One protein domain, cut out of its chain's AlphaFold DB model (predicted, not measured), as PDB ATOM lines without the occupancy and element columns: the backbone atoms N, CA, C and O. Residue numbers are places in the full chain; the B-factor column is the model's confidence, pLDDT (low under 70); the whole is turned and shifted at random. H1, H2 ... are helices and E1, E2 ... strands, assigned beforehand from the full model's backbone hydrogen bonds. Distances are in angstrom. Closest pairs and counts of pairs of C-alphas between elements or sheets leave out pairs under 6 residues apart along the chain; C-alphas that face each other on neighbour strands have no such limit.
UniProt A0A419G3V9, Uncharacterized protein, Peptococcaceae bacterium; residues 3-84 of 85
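AT A GLANCE: This is residues 3 to 84 of the 85 residues of an uncharacterized protein of Peptococcaceae bacterium (UniProt A0A419G3V9). A narrow, strongly twisted sheet of three strands forms a wall at one end of the domain, and three helices cluster over one face of it. H1 is the helix next to the sheet; H2 and H3 pack on H1 farther out, and H3 points away from the sheet. The turns of the two hairpins, residues 8 to 13 and 24 to 28, lie at opposite ends of the wall. The printed part has 82 residues with three named strands and three named helices, E1 E2 E3 H1 H2 H3 along the chain; the sheet's order is E1 - E2 - E3, antiparallel, and the class is mixed, helices and strands. The whole is only just compact, close to loose, with a radius of gyration of the C-alphas of 14.0 A and spans of 42 by 35 by 23 A.

HOW THE PARTS SIT: E1, residues 3 to 7, and E2, residues 14 to 23, form an antiparallel hairpin at 124 degrees; N 4 and O 17 are within hydrogen-bond range at 2.9 A. E2 and E3, residues 29 to 36, form a second antiparallel hairpin at 140 degrees, with N 20 and O 32 at 2.9 A and N 30 and O 22 at 2.8 A. The three strands make a meander, each strand the antiparallel neighbour of the one before. E2, the inner strand, bends by 52 degrees at residue 17. H1, residues 41 to 50, is on the sheet at a height of 10.4 A. It lies over E2, slantwise to the strands at 37 degrees on the local plane; the closest C-alphas of H1 and E2, those of Pro 41 and Pro 16, are 6.6 A apart. H2, residues 56 to 60, is not on the sheet and only just touches H1, with 3 pairs of C-alphas within 8 A; the closest, those of Tyr 49 and Leu 56, are 7.0 A apart. H3, residues 70 to 82, is not on the sheet either. With residues 70 to 73 alone it only just touches H1, with 3 pairs within 8 A, the closest being the C-alphas of Val 42 and Leu 70 at 6.3 A; the two run the same way at a shallow tilt of 16 degrees. With residues 74 to 78 alone H3 touches H2, the closest C-alphas being those of Glu 60 and Lys 74 at 6.1 A. In H1, H2 and H3 every O i to N i+4 pair is within hydrogen-bond range.

IN THESE COORDINATES: E1 begins at C-alpha 3, (42.395, 16.284, 9.086), and is 13.1 A long. E2 measures 26.1 A and E3 21.0 A. H1 begins at C-alpha 41, (50.072, 13.615, 11.883), and is 14.3 A long; H2 has five residues. H3, 18.4 A long, ends at C-alpha 82, (61.502, 32.916, 3.726).

THE WHOLE: The two C-alphas farthest apart, those of Gly 10 and Gly 83, are 44.8 A apart. The printed part has no cut and no long link. The mean pLDDT of the printed part is 90.9; residues 9 to 11 and 83 to 84 are under 70.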
ATOM      1  N   VAL A   3      42.183  17.635   8.550       93.69
ATOM      2  CA  VAL A   3      42.395  16.284   9.086       93.69
ATOM      3  C   VAL A   3      41.076  15.696   9.583       93.69
ATOM      4  O   VAL A   3      40.304  16.342  10.295       93.69
ATOM      5  N   ARG A   4      40.805  14.441   9.215       93.00
ATOM      6  CA  ARG A   4      39.638  13.678   9.670       93.00
ATOM      7  C   ARG A   4      40.070  12.337  10.253       93.00
ATOM      8  O   ARG A   4      40.762  11.569   9.594       93.00
ATOM      9  N   TRP A   5      39.566  12.021  11.445       91.31
ATOM     10  CA  TRP A   5      39.795  10.749  12.125       91.31
ATOM     11  C   TRP A   5      38.776   9.733  11.628       91.31
ATOM     12  O   TRP A   5      37.575   9.862  11.884       91.31
ATOM     13  N   ARG A   6      39.243   8.736  10.878       86.00
ATOM     14  CA  ARG A   6      38.399   7.692  10.287       86.00
ATOM     15  C   ARG A   6      38.821   6.317  10.803       86.00
ATOM     16  O   ARG A   6      40.010   6.115  11.040       86.00
ATOM     17  N   PRO A   7      37.886   5.368  10.969       82.44
ATOM     18  CA  PRO A   7      38.268   3.974  11.146       82.44
ATOM     19  C   PRO A   7      39.031   3.518   9.896       82.44
ATOM     20  O   PRO A   7      38.565   3.717   8.771       82.44
ATOM     21  N   PHE A   8      40.214   2.938  10.084       74.25
ATOM     22  CA  PHE A   8      40.926   2.269   8.997       74.25
ATOM     23  C   PHE A   8      40.357   0.856   8.867       74.25
ATOM     24  O   PHE A   8      40.165   0.205   9.890       74.25
ATOM     25  N   LYS A   9      40.041   0.410   7.642       67.06
ATOM     26  CA  LYS A   9      39.307  -0.838   7.339       67.06
ATOM     27  C   LYS A   9      39.589  -1.965   8.352       67.06
ATOM     28  O   LYS A   9      40.729  -2.400   8.491       67.06
ATOM     29  N   GLY A  10      38.547  -2.413   9.057       68.38
ATOM     30  CA  GLY A  10      38.614  -3.531  10.010       68.38
ATOM     31  C   GLY A  10      39.284  -3.233  11.361       68.38
ATOM     32  O   GLY A  10      39.347  -4.117  12.208       68.38
ATOM     33  N   ARG A  11      39.770  -2.008  11.603       66.00
ATOM     34  CA  ARG A  11      40.400  -1.616  12.872       66.00
ATOM     35  C   ARG A  11      39.455  -0.768  13.719       66.00
ATOM     36  O   ARG A  11      38.835   0.170  13.223       66.00
ATOM     37  N   LYS A  12      39.393  -1.076  15.022       73.44
ATOM     38  CA  LYS A  12      38.617  -0.306  16.015       73.44
ATOM     39  C   LYS A  12      39.164   1.117  16.201       73.44
ATOM     40  O   LYS A  12      38.405   2.038  16.491       73.44
ATOM     41  N   SER A  13      40.470   1.303  16.016       78.81
ATOM     42  CA  SER A  13      41.133   2.597  16.182       78.81
ATOM     43  C   SER A  13      40.839   3.543  15.020       78.81
ATOM     44  O   SER A  13      40.853   3.158  13.848       78.81
ATOM     45  N   ARG A  14      40.604   4.814  15.358       84.56
ATOM     46  CA  ARG A  14      40.536   5.894  14.375       84.56
ATOM     47  C   ARG A  14      41.934   6.407  14.077       84.56
ATOM     48  O   ARG A  14      42.775   6.493  14.964       84.56
ATOM     49  N   TYR A  15      42.129   6.792  12.830       87.44
ATOM     50  CA  TYR A  15      43.406   7.203  12.285       87.44
ATOM     51  C   TYR A  15      43.261   8.564  11.595       87.44
ATOM     52  O   TYR A  15      42.245   8.779  10.919       87.44
ATOM     53  N   PRO A  16      44.218   9.491  11.779       94.19
ATOM     54  CA  PRO A  16      44.184  10.787  11.123       94.19
ATOM     55  C   PRO A  16      44.473  10.625   9.631       94.19
ATOM     56  O   PRO A  16      45.464  10.025   9.215       94.19
ATOM     57  N   CYS A  17      43.591  11.182   8.812       94.00
ATOM     58  CA  CYS A  17      43.727  11.204   7.365       94.00
ATOM     59  C   CYS A  17      43.563  12.637   6.869       94.00
ATOM     60  O   CYS A  17      42.698  13.369   7.358       94.00
ATOM     61  N   LEU A  18      44.357  13.012   5.874       95.38
ATOM     62  CA  LEU A  18      44.292  14.315   5.234       95.38
ATOM     63  C   LEU A  18      43.258  14.292   4.107       95.38
ATOM     64  O   LEU A  18      43.253  13.384   3.271       95.38
ATOM     65  N   TYR A  19      42.385  15.293   4.097       95.31
ATOM     66  CA  TYR A  19      41.372  15.494   3.070       95.31
ATOM     67  C   TYR A  19      41.462  16.901   2.485       95.31
ATOM     68  O   TYR A  19      41.771  17.879   3.174       95.31
ATOM     69  N   GLU A  20      41.122  17.000   1.208       93.88
ATOM     70  CA  GLU A  20      41.020  18.253   0.473       93.88
ATOM     71  C   GLU A  20      39.563  18.476   0.037       93.88
ATOM     72  O   GLU A  20      38.929  17.541  -0.465       93.88
ATOM     73  N   PRO A  21      38.986  19.670   0.261       92.44
ATOM     74  CA  PRO A  21      37.712  20.022  -0.350       92.44
ATOM     75  C   PRO A  21      37.884  20.116  -1.868       92.44
ATOM     76  O   PRO A  21      38.793  20.782  -2.351       92.44
ATOM     77  N   ALA A  22      37.003  19.467  -2.616       90.25
ATOM     78  CA  ALA A  22      37.001  19.502  -4.070       90.25
ATOM     79  C   ALA A  22      35.567  19.642  -4.581       90.25
ATOM     80  O   ALA A  22      34.621  19.176  -3.944       90.25
ATOM     81  N   TYR A  23      35.409  20.270  -5.741       91.12
ATOM     82  CA  TYR A  23      34.117  20.399  -6.403       91.12
ATOM     83  C   TYR A  23      33.991  19.348  -7.498       91.12
ATOM     84  O   TYR A  23      34.946  19.046  -8.214       91.12
ATOM     85  N   ARG A  24      32.810  18.746  -7.595       89.06
ATOM     86  CA  ARG A  24      32.425  17.933  -8.748       89.06
ATOM     87  C   ARG A  24      32.050  18.837  -9.931       89.06
ATOM     88  O   ARG A  24      31.740  20.007  -9.712       89.06
ATOM     89  N   PRO A  25      31.995  18.297 -11.164       92.62
ATOM     90  CA  PRO A  25      31.498  19.040 -12.325       92.62
ATOM     91  C   PRO A  25      30.072  19.592 -12.154       92.62
ATOM     92  O   PRO A  25      29.736  20.600 -12.758       92.62
ATOM     93  N   ASP A  26      29.246  18.969 -11.305       94.56
ATOM     94  CA  ASP A  26      27.884  19.414 -10.963       94.56
ATOM     95  C   ASP A  26      27.840  20.525  -9.888       94.56
ATOM     96  O   ASP A  26      26.772  20.850  -9.371       94.56
ATOM     97  N   GLY A  27      28.996  21.071  -9.494       93.56
ATOM     98  CA  GLY A  27      29.124  22.100  -8.462       93.56
ATOM     99  C   GLY A  27      29.011  21.589  -7.021       93.56
ATOM    100  O   GLY A  27      29.184  22.370  -6.084       93.56
ATOM    101  N   ARG A  28      28.765  20.291  -6.784       94.81
ATOM    102  CA  ARG A  28      28.653  19.758  -5.416       94.81
ATOM    103  C   ARG A  28      30.023  19.604  -4.762       94.81
ATOM    104  O   ARG A  28      30.940  18.996  -5.321       94.81
ATOM    105  N   LEU A  29      30.133  20.096  -3.528       93.06
ATOM    106  CA  LEU A  29      31.327  19.931  -2.706       93.06
ATOM    107  C   LEU A  29      31.451  18.480  -2.221       93.06
ATOM    108  O   LEU A  29      30.510  17.899  -1.676       93.06
ATOM    109  N   TYR A  30      32.643  17.909  -2.357       93.25
ATOM    110  CA  TYR A  30      33.017  16.648  -1.729       93.25
ATOM    111  C   TYR A  30      34.397  16.760  -1.075       93.25
ATOM    112  O   TYR A  30      35.131  17.729  -1.255       93.25
ATOM    113  N   SER A  31      34.751  15.764  -0.266       93.00
ATOM    114  CA  SER A  31      36.076  15.679   0.350       93.00
ATOM    115  C   SER A  31      36.885  14.585  -0.333       93.00
ATOM    116  O   SER A  31      36.546  13.404  -0.225       93.00
ATOM    117  N   LYS A  32      37.963  14.968  -1.009       92.81
ATOM    118  CA  LYS A  32      38.918  14.056  -1.633       92.81
ATOM    119  C   LYS A  32      39.909  13.567  -0.580       92.81
ATOM    120  O   LYS A  32      40.497  14.368   0.142       92.81
ATOM    121  N   TYR A  33      40.073  12.251  -0.462       92.56
ATOM    122  CA  TYR A  33      41.125  11.673   0.375       92.56
ATOM    123  C   TYR A  33      42.488  11.960  -0.256       92.56
ATOM    124  O   TYR A  33      42.679  11.689  -1.440       92.56
ATOM    125  N   VAL A  34      43.416  12.490   0.539       92.56
ATOM    126  CA  VAL A  34      44.786  12.775   0.098       92.56
ATOM    127  C   VAL A  34      45.715  11.663   0.557       92.56
ATOM    128  O   VAL A  34      46.300  10.966  -0.264       92.56
ATOM    129  N   THR A  35      45.844  11.470   1.872       93.56
ATOM    130  CA  THR A  35      46.714  10.429   2.425       93.56
ATOM    131  C   THR A  35      46.402  10.133   3.891       93.56
ATOM    132  O   THR A  35      45.738  10.908   4.585       93.56
ATOM    133  N   TYR A  36      46.904   9.001   4.368       92.69
ATOM    134  CA  TYR A  36      46.917   8.625   5.772       92.69
ATOM    135  C   TYR A  36      48.133   9.272   6.436       92.69
ATOM    136  O   TYR A  36      49.226   9.254   5.874       92.69
ATOM    137  N   LEU A  37      47.932   9.849   7.621       93.62
ATOM    138  CA  LEU A  37      48.955  10.617   8.328       93.62
ATOM    139  C   LEU A  37      49.683   9.819   9.420       93.62
ATOM    140  O   LEU A  37      50.502  10.370  10.139       93.62
ATOM    141  N   GLY A  38      49.428   8.518   9.563       89.62
ATOM    142  CA  GLY A  38      50.142   7.725  10.562       89.62
ATOM    143  C   GLY A  38      49.636   7.937  11.991       89.62
ATOM    144  O   GLY A  38      48.489   8.317  12.225       89.62
ATOM    145  N   LYS A  39      50.513   7.637  12.958       89.50
ATOM    146  CA  LYS A  39      50.294   7.909  14.388       89.50
ATOM    147  C   LYS A  39      50.673   9.343  14.773       89.50
ATOM    148  O   LYS A  39      50.127   9.848  15.744       89.50
ATOM    149  N   ASP A  40      51.575   9.959  14.009       93.00
ATOM    150  CA  ASP A  40      52.062  11.323  14.211       93.00
ATOM    151  C   ASP A  40      51.707  12.180  12.985       93.00
ATOM    152  O   ASP A  40      52.422  12.170  11.974       93.00
ATOM    153  N   PRO A  41      50.558  12.874  13.030       94.50
ATOM    154  CA  PRO A  41      50.072  13.615  11.883       94.50
ATOM    155  C   PRO A  41      50.897  14.858  11.539       94.50
ATOM    156  O   PRO A  41      50.970  15.202  10.360       94.50
ATOM    157  N   VAL A  42      51.539  15.513  12.513       95.81
ATOM    158  CA  VAL A  42      52.374  16.699  12.257       95.81
ATOM    159  C   VAL A  42      53.649  16.298  11.537       95.81
ATOM    160  O   VAL A  42      53.960  16.860  10.485       95.81
ATOM    161  N   ALA A  43      54.344  15.274  12.040       95.62
ATOM    162  CA  ALA A  43      55.548  14.766  11.392       95.62
ATOM    163  C   ALA A  43      55.254  14.290   9.961       95.62
ATOM    164  O   ALA A  43      56.027  14.559   9.037       95.62
ATOM    165  N   ALA A  44      54.104  13.638   9.748       96.31
ATOM    166  CA  ALA A  44      53.668  13.230   8.418       96.31
ATOM    167  C   ALA A  44      53.423  14.428   7.486       96.31
ATOM    168  O   ALA A  44      53.877  14.399   6.343       96.31
ATOM    169  N   ILE A  45      52.756  15.492   7.948       96.50
ATOM    170  CA  ILE A  45      52.531  16.703   7.141       96.50
ATOM    171  C   ILE A  45      53.861  17.385   6.792       96.50
ATOM    172  O   ILE A  45      54.083  17.706   5.624       96.50
ATOM    173  N   ARG A  46      54.780  17.528   7.757       96.44
ATOM    174  CA  ARG A  46      56.124  18.085   7.515       96.44
ATOM    175  C   ARG A  46      56.891  17.281   6.469       96.44
ATOM    176  O   ARG A  46      57.511  17.851   5.574       96.44
ATOM    177  N   ARG A  47      56.830  15.949   6.556       96.56
ATOM    178  CA  ARG A  47      57.446  15.050   5.576       96.56
ATOM    179  C   ARG A  47      56.852  15.245   4.180       96.56
ATOM    180  O   ARG A  47      57.609  15.367   3.228       96.56
ATOM    181  N   LEU A  48      55.525  15.310   4.058       95.94
ATOM    182  CA  LEU A  48      54.860  15.527   2.768       95.94
ATOM    183  C   LEU A  48      55.246  16.871   2.133       95.94
ATOM    184  O   LEU A  48      55.399  16.931   0.917       95.94
ATOM    185  N   TYR A  49      55.431  17.920   2.938       96.25
ATOM    186  CA  TYR A  49      55.958  19.203   2.467       96.25
ATOM    187  C   TYR A  49      57.392  19.070   1.937       96.25
ATOM    188  O   TYR A  49      57.664  19.439   0.799       96.25
ATOM    189  N   ARG A  50      58.295  18.460   2.717       95.38
ATOM    190  CA  ARG A  50      59.700  18.248   2.316       95.38
ATOM    191  C   ARG A  50      59.855  17.368   1.075       95.38
ATOM    192  O   ARG A  50      60.762  17.585   0.285       95.38
ATOM    193  N   GLU A  51      58.969  16.392   0.890       96.06
ATOM    194  CA  GLU A  51      58.908  15.547  -0.312       96.06
ATOM    195  C   GLU A  51      58.290  16.271  -1.530       96.06
ATOM    196  O   GLU A  51      58.140  15.659  -2.585       96.06
ATOM    197  N   GLY A  52      57.869  17.537  -1.399       94.38
ATOM    198  CA  GLY A  52      57.210  18.303  -2.464       94.38
ATOM    199  C   GLY A  52      55.783  17.838  -2.783       94.38
ATOM    200  O   GLY A  52      55.200  18.242  -3.786       94.38
ATOM    201  N   ARG A  53      55.196  16.977  -1.943       95.00
ATOM    202  CA  ARG A  53      53.841  16.425  -2.126       95.00
ATOM    203  C   ARG A  53      52.747  17.355  -1.608       95.00
ATOM    204  O   ARG A  53      51.588  17.178  -1.975       95.00
ATOM    205  N   LEU A  54      53.107  18.295  -0.738       95.56
ATOM    206  CA  LEU A  54      52.276  19.422  -0.326       95.56
ATOM    207  C   LEU A  54      53.057  20.715  -0.538       95.56
ATOM    208  O   LEU A  54      54.224  20.797  -0.166       95.56
ATOM    209  N   THR A  55      52.401  21.736  -1.079       95.31
ATOM    210  CA  THR A  55      52.955  23.095  -1.113       95.31
ATOM    211  C   THR A  55      52.777  23.792   0.236       95.31
ATOM    212  O   THR A  55      51.920  23.400   1.034       95.31
ATOM    213  N   LEU A  56      53.533  24.869   0.485       96.00
ATOM    214  CA  LEU A  56      53.351  25.688   1.689       96.00
ATOM    215  C   LEU A  56      51.897  26.170   1.814       96.00
ATOM    216  O   LEU A  56      51.264  25.941   2.841       96.00
ATOM    217  N   ALA A  57      51.324  26.708   0.733       95.12
ATOM    218  CA  ALA A  57      49.932  27.162   0.700       95.12
ATOM    219  C   ALA A  57      48.930  26.040   1.037       95.12
ATOM    220  O   ALA A  57      47.945  26.259   1.747       95.12
ATOM    221  N   GLN A  58      49.179  24.809   0.571       94.56
ATOM    222  CA  GLN A  58      48.350  23.661   0.935       94.56
ATOM    223  C   GLN A  58      48.442  23.354   2.429       94.56
ATOM    224  O   GLN A  58      47.394  23.169   3.053       94.56
ATOM    225  N   VAL A  59      49.651  23.349   3.006       95.69
ATOM    226  CA  VAL A  59      49.861  23.142   4.448       95.69
ATOM    227  C   VAL A  59      49.168  24.231   5.265       95.69
ATOM    228  O   VAL A  59      48.435  23.922   6.203       95.69
ATOM    229  N   GLU A  60      49.305  25.496   4.870       95.75
ATOM    230  CA  GLU A  60      48.641  26.624   5.525       95.75
ATOM    231  C   GLU A  60      47.115  26.522   5.475       95.75
ATOM    232  O   GLU A  60      46.440  26.843   6.456       95.75
ATOM    233  N   SER A  61      46.567  25.990   4.379       95.19
ATOM    234  CA  SER A  61      45.127  25.769   4.232       95.19
ATOM    235  C   SER A  61      44.569  24.664   5.139       95.19
ATOM    236  O   SER A  61      43.347  24.478   5.186       95.19
ATOM    237  N   ILE A  62      45.410  23.847   5.787       96.06
ATOM    238  CA  ILE A  62      44.945  22.757   6.653       96.06
ATOM    239  C   ILE A  62      44.311  23.350   7.916       96.06
ATOM    240  O   ILE A  62      44.943  24.103   8.649       96.06
ATOM    241  N   SER A  63      43.063  22.982   8.204       94.94
ATOM    242  CA  SER A  63      42.383  23.411   9.431       94.94
ATOM    243  C   SER A  63      43.073  22.886  10.698       94.94
ATOM    244  O   SER A  63      43.237  21.677  10.863       94.94
ATOM    245  N   GLU A  64      43.368  23.797  11.628       94.44
ATOM    246  CA  GLU A  64      43.979  23.521  12.942       94.44
ATOM    247  C   GLU A  64      42.969  23.019  13.989       94.44
ATOM    248  O   GLU A  64      43.349  22.498  15.029       94.44
ATOM    249  N   ARG A  65      41.655  23.091  13.718       91.81
ATOM    250  CA  ARG A  65      40.592  22.780  14.702       91.81
ATOM    251  C   ARG A  65      40.724  21.395  15.349       91.81
ATOM    252  O   ARG A  65      40.233  21.172  16.453       91.81
ATOM    253  N   LYS A  66      41.279  20.433  14.617       90.25
ATOM    254  CA  LYS A  66      41.489  19.060  15.091       90.25
ATOM    255  C   LYS A  66      42.963  18.706  15.280       90.25
ATOM    256  O   LYS A  66      43.233  17.596  15.718       90.25
ATOM    257  N   LEU A  67      43.865  19.618  14.931       92.38
ATOM    258  CA  LEU A  67      45.308  19.456  15.043       92.38
ATOM    259  C   LEU A  67      45.944  20.818  15.390       92.38
ATOM    260  O   LEU A  67      46.515  21.448  14.500       92.38
ATOM    261  N   PRO A  68      45.755  21.336  16.621       93.31
ATOM    262  CA  PRO A  68      46.249  22.659  17.010       93.31
ATOM    263  C   PRO A  68      47.769  22.798  16.915       93.31
ATOM    264  O   PRO A  68      48.260  23.855  16.534       93.31
ATOM    265  N   GLU A  69      48.507  21.715  17.165       92.25
ATOM    266  CA  GLU A  69      49.970  21.647  17.044       92.25
ATOM    267  C   GLU A  69      50.476  21.896  15.607       92.25
ATOM    268  O   GLU A  69      51.668  22.058  15.360       92.25
ATOM    269  N   LEU A  70      49.563  21.958  14.633       94.81
ATOM    270  CA  LEU A  70      49.878  22.355  13.272       94.81
ATOM    271  C   LEU A  70      50.212  23.847  13.145       94.81
ATOM    272  O   LEU A  70      50.862  24.221  12.171       94.81
ATOM    273  N   ALA A  71      49.774  24.692  14.084       95.81
ATOM    274  CA  ALA A  71      50.078  26.121  14.076       95.81
ATOM    275  C   ALA A  71      51.595  26.367  14.128       95.81
ATOM    276  O   ALA A  71      52.129  27.069  13.265       95.81
ATOM    277  N   ASP A  72      52.283  25.694  15.053       96.06
ATOM    278  CA  ASP A  72      53.737  25.783  15.208       96.06
ATOM    279  C   ASP A  72      54.448  25.297  13.941       96.06
ATOM    280  O   ASP A  72      55.302  25.998  13.400       96.06
ATOM    281  N   LEU A  73      54.018  24.154  13.383       96.06
ATOM    282  CA  LEU A  73      54.583  23.645  12.129       96.06
ATOM    283  C   LEU A  73      54.424  24.658  10.984       96.06
ATOM    284  O   LEU A  73      55.352  24.855  10.204       96.06
ATOM    285  N   LYS A  74      53.259  25.301  10.843       96.12
ATOM    286  CA  LYS A  74      53.050  26.310   9.792       96.12
ATOM    287  C   LYS A  74      54.008  27.484   9.955       96.12
ATOM    288  O   LYS A  74      54.541  27.965   8.959       96.12
ATOM    289  N   GLU A  75      54.231  27.943  11.183       96.19
ATOM    290  CA  GLU A  75      55.180  29.020  11.453       96.19
ATOM    291  C   GLU A  75      56.623  28.607  11.129       96.19
ATOM    292  O   GLU A  75      57.325  29.357  10.446       96.19
ATOM    293  N   GLU A  76      57.048  27.412  11.548       95.56
ATOM    294  CA  GLU A  76      58.362  26.858  11.202       95.56
ATOM    295  C   GLU A  76      58.562  26.824   9.681       95.56
ATOM    296  O   GLU A  76      59.551  27.346   9.170       95.56
ATOM    297  N   LEU A  77      57.593  26.276   8.940       95.25
ATOM    298  CA  LEU A  77      57.692  26.136   7.487       95.25
ATOM    299  C   LEU A  77      57.684  27.483   6.749       95.25
ATOM    300  O   LEU A  77      58.364  27.616   5.733       95.25
ATOM    301  N   ARG A  78      56.973  28.502   7.257       94.88
ATOM    302  CA  ARG A  78      57.056  29.876   6.719       94.88
ATOM    303  C   ARG A  78      58.459  30.451   6.866       94.88
ATOM    304  O   ARG A  78      58.967  31.060   5.929       94.88
ATOM    305  N   LYS A  79      59.079  30.278   8.038       93.69
ATOM    306  CA  LYS A  79      60.448  30.752   8.290       93.69
ATOM    307  C   LYS A  79      61.449  30.017   7.401       93.69
ATOM    308  O   LYS A  79      62.290  30.673   6.800       93.69
ATOM    309  N   GLU A  80      61.314  28.697   7.255       90.44
ATOM    310  CA  GLU A  80      62.134  27.892   6.334       90.44
ATOM    311  C   GLU A  80      62.005  28.389   4.878       90.44
ATOM    312  O   GLU A  80      63.009  28.508   4.181       90.44
ATOM    313  N   ALA A  81      60.792  28.729   4.424       87.31
ATOM    314  CA  ALA A  81      60.556  29.223   3.066       87.31
ATOM    315  C   ALA A  81      61.084  30.650   2.818       87.31
ATOM    316  O   ALA A  81      61.515  30.949   1.708       87.31
ATOM    317  N   ASN A  82      61.064  31.517   3.836       82.44
ATOM    318  CA  ASN A  82      61.502  32.916   3.726       82.44
ATOM    319  C   ASN A  82      62.993  33.125   4.042       82.44
ATOM    320  O   ASN A  82      63.564  34.127   3.626       82.44
ATOM    321  N   GLY A  83      63.616  32.225   4.806       67.94
ATOM    322  CA  GLY A  83      65.013  32.330   5.245       67.94
ATOM    323  C   GLY A  83      66.033  31.669   4.315       67.94
ATOM    324  O   GLY A  83      67.214  31.655   4.644       67.94
ATOM    325  N   ASN A  84      65.594  31.100   3.190       53.44
ATOM    326  CA  ASN A  84      66.442  30.371   2.242       53.44
ATOM    327  C   ASN A  84      66.625  31.127   0.907       53.44
ATOM    328  O   ASN A  84      66.622  30.501  -0.156       53.44
TER     329      ASN A  84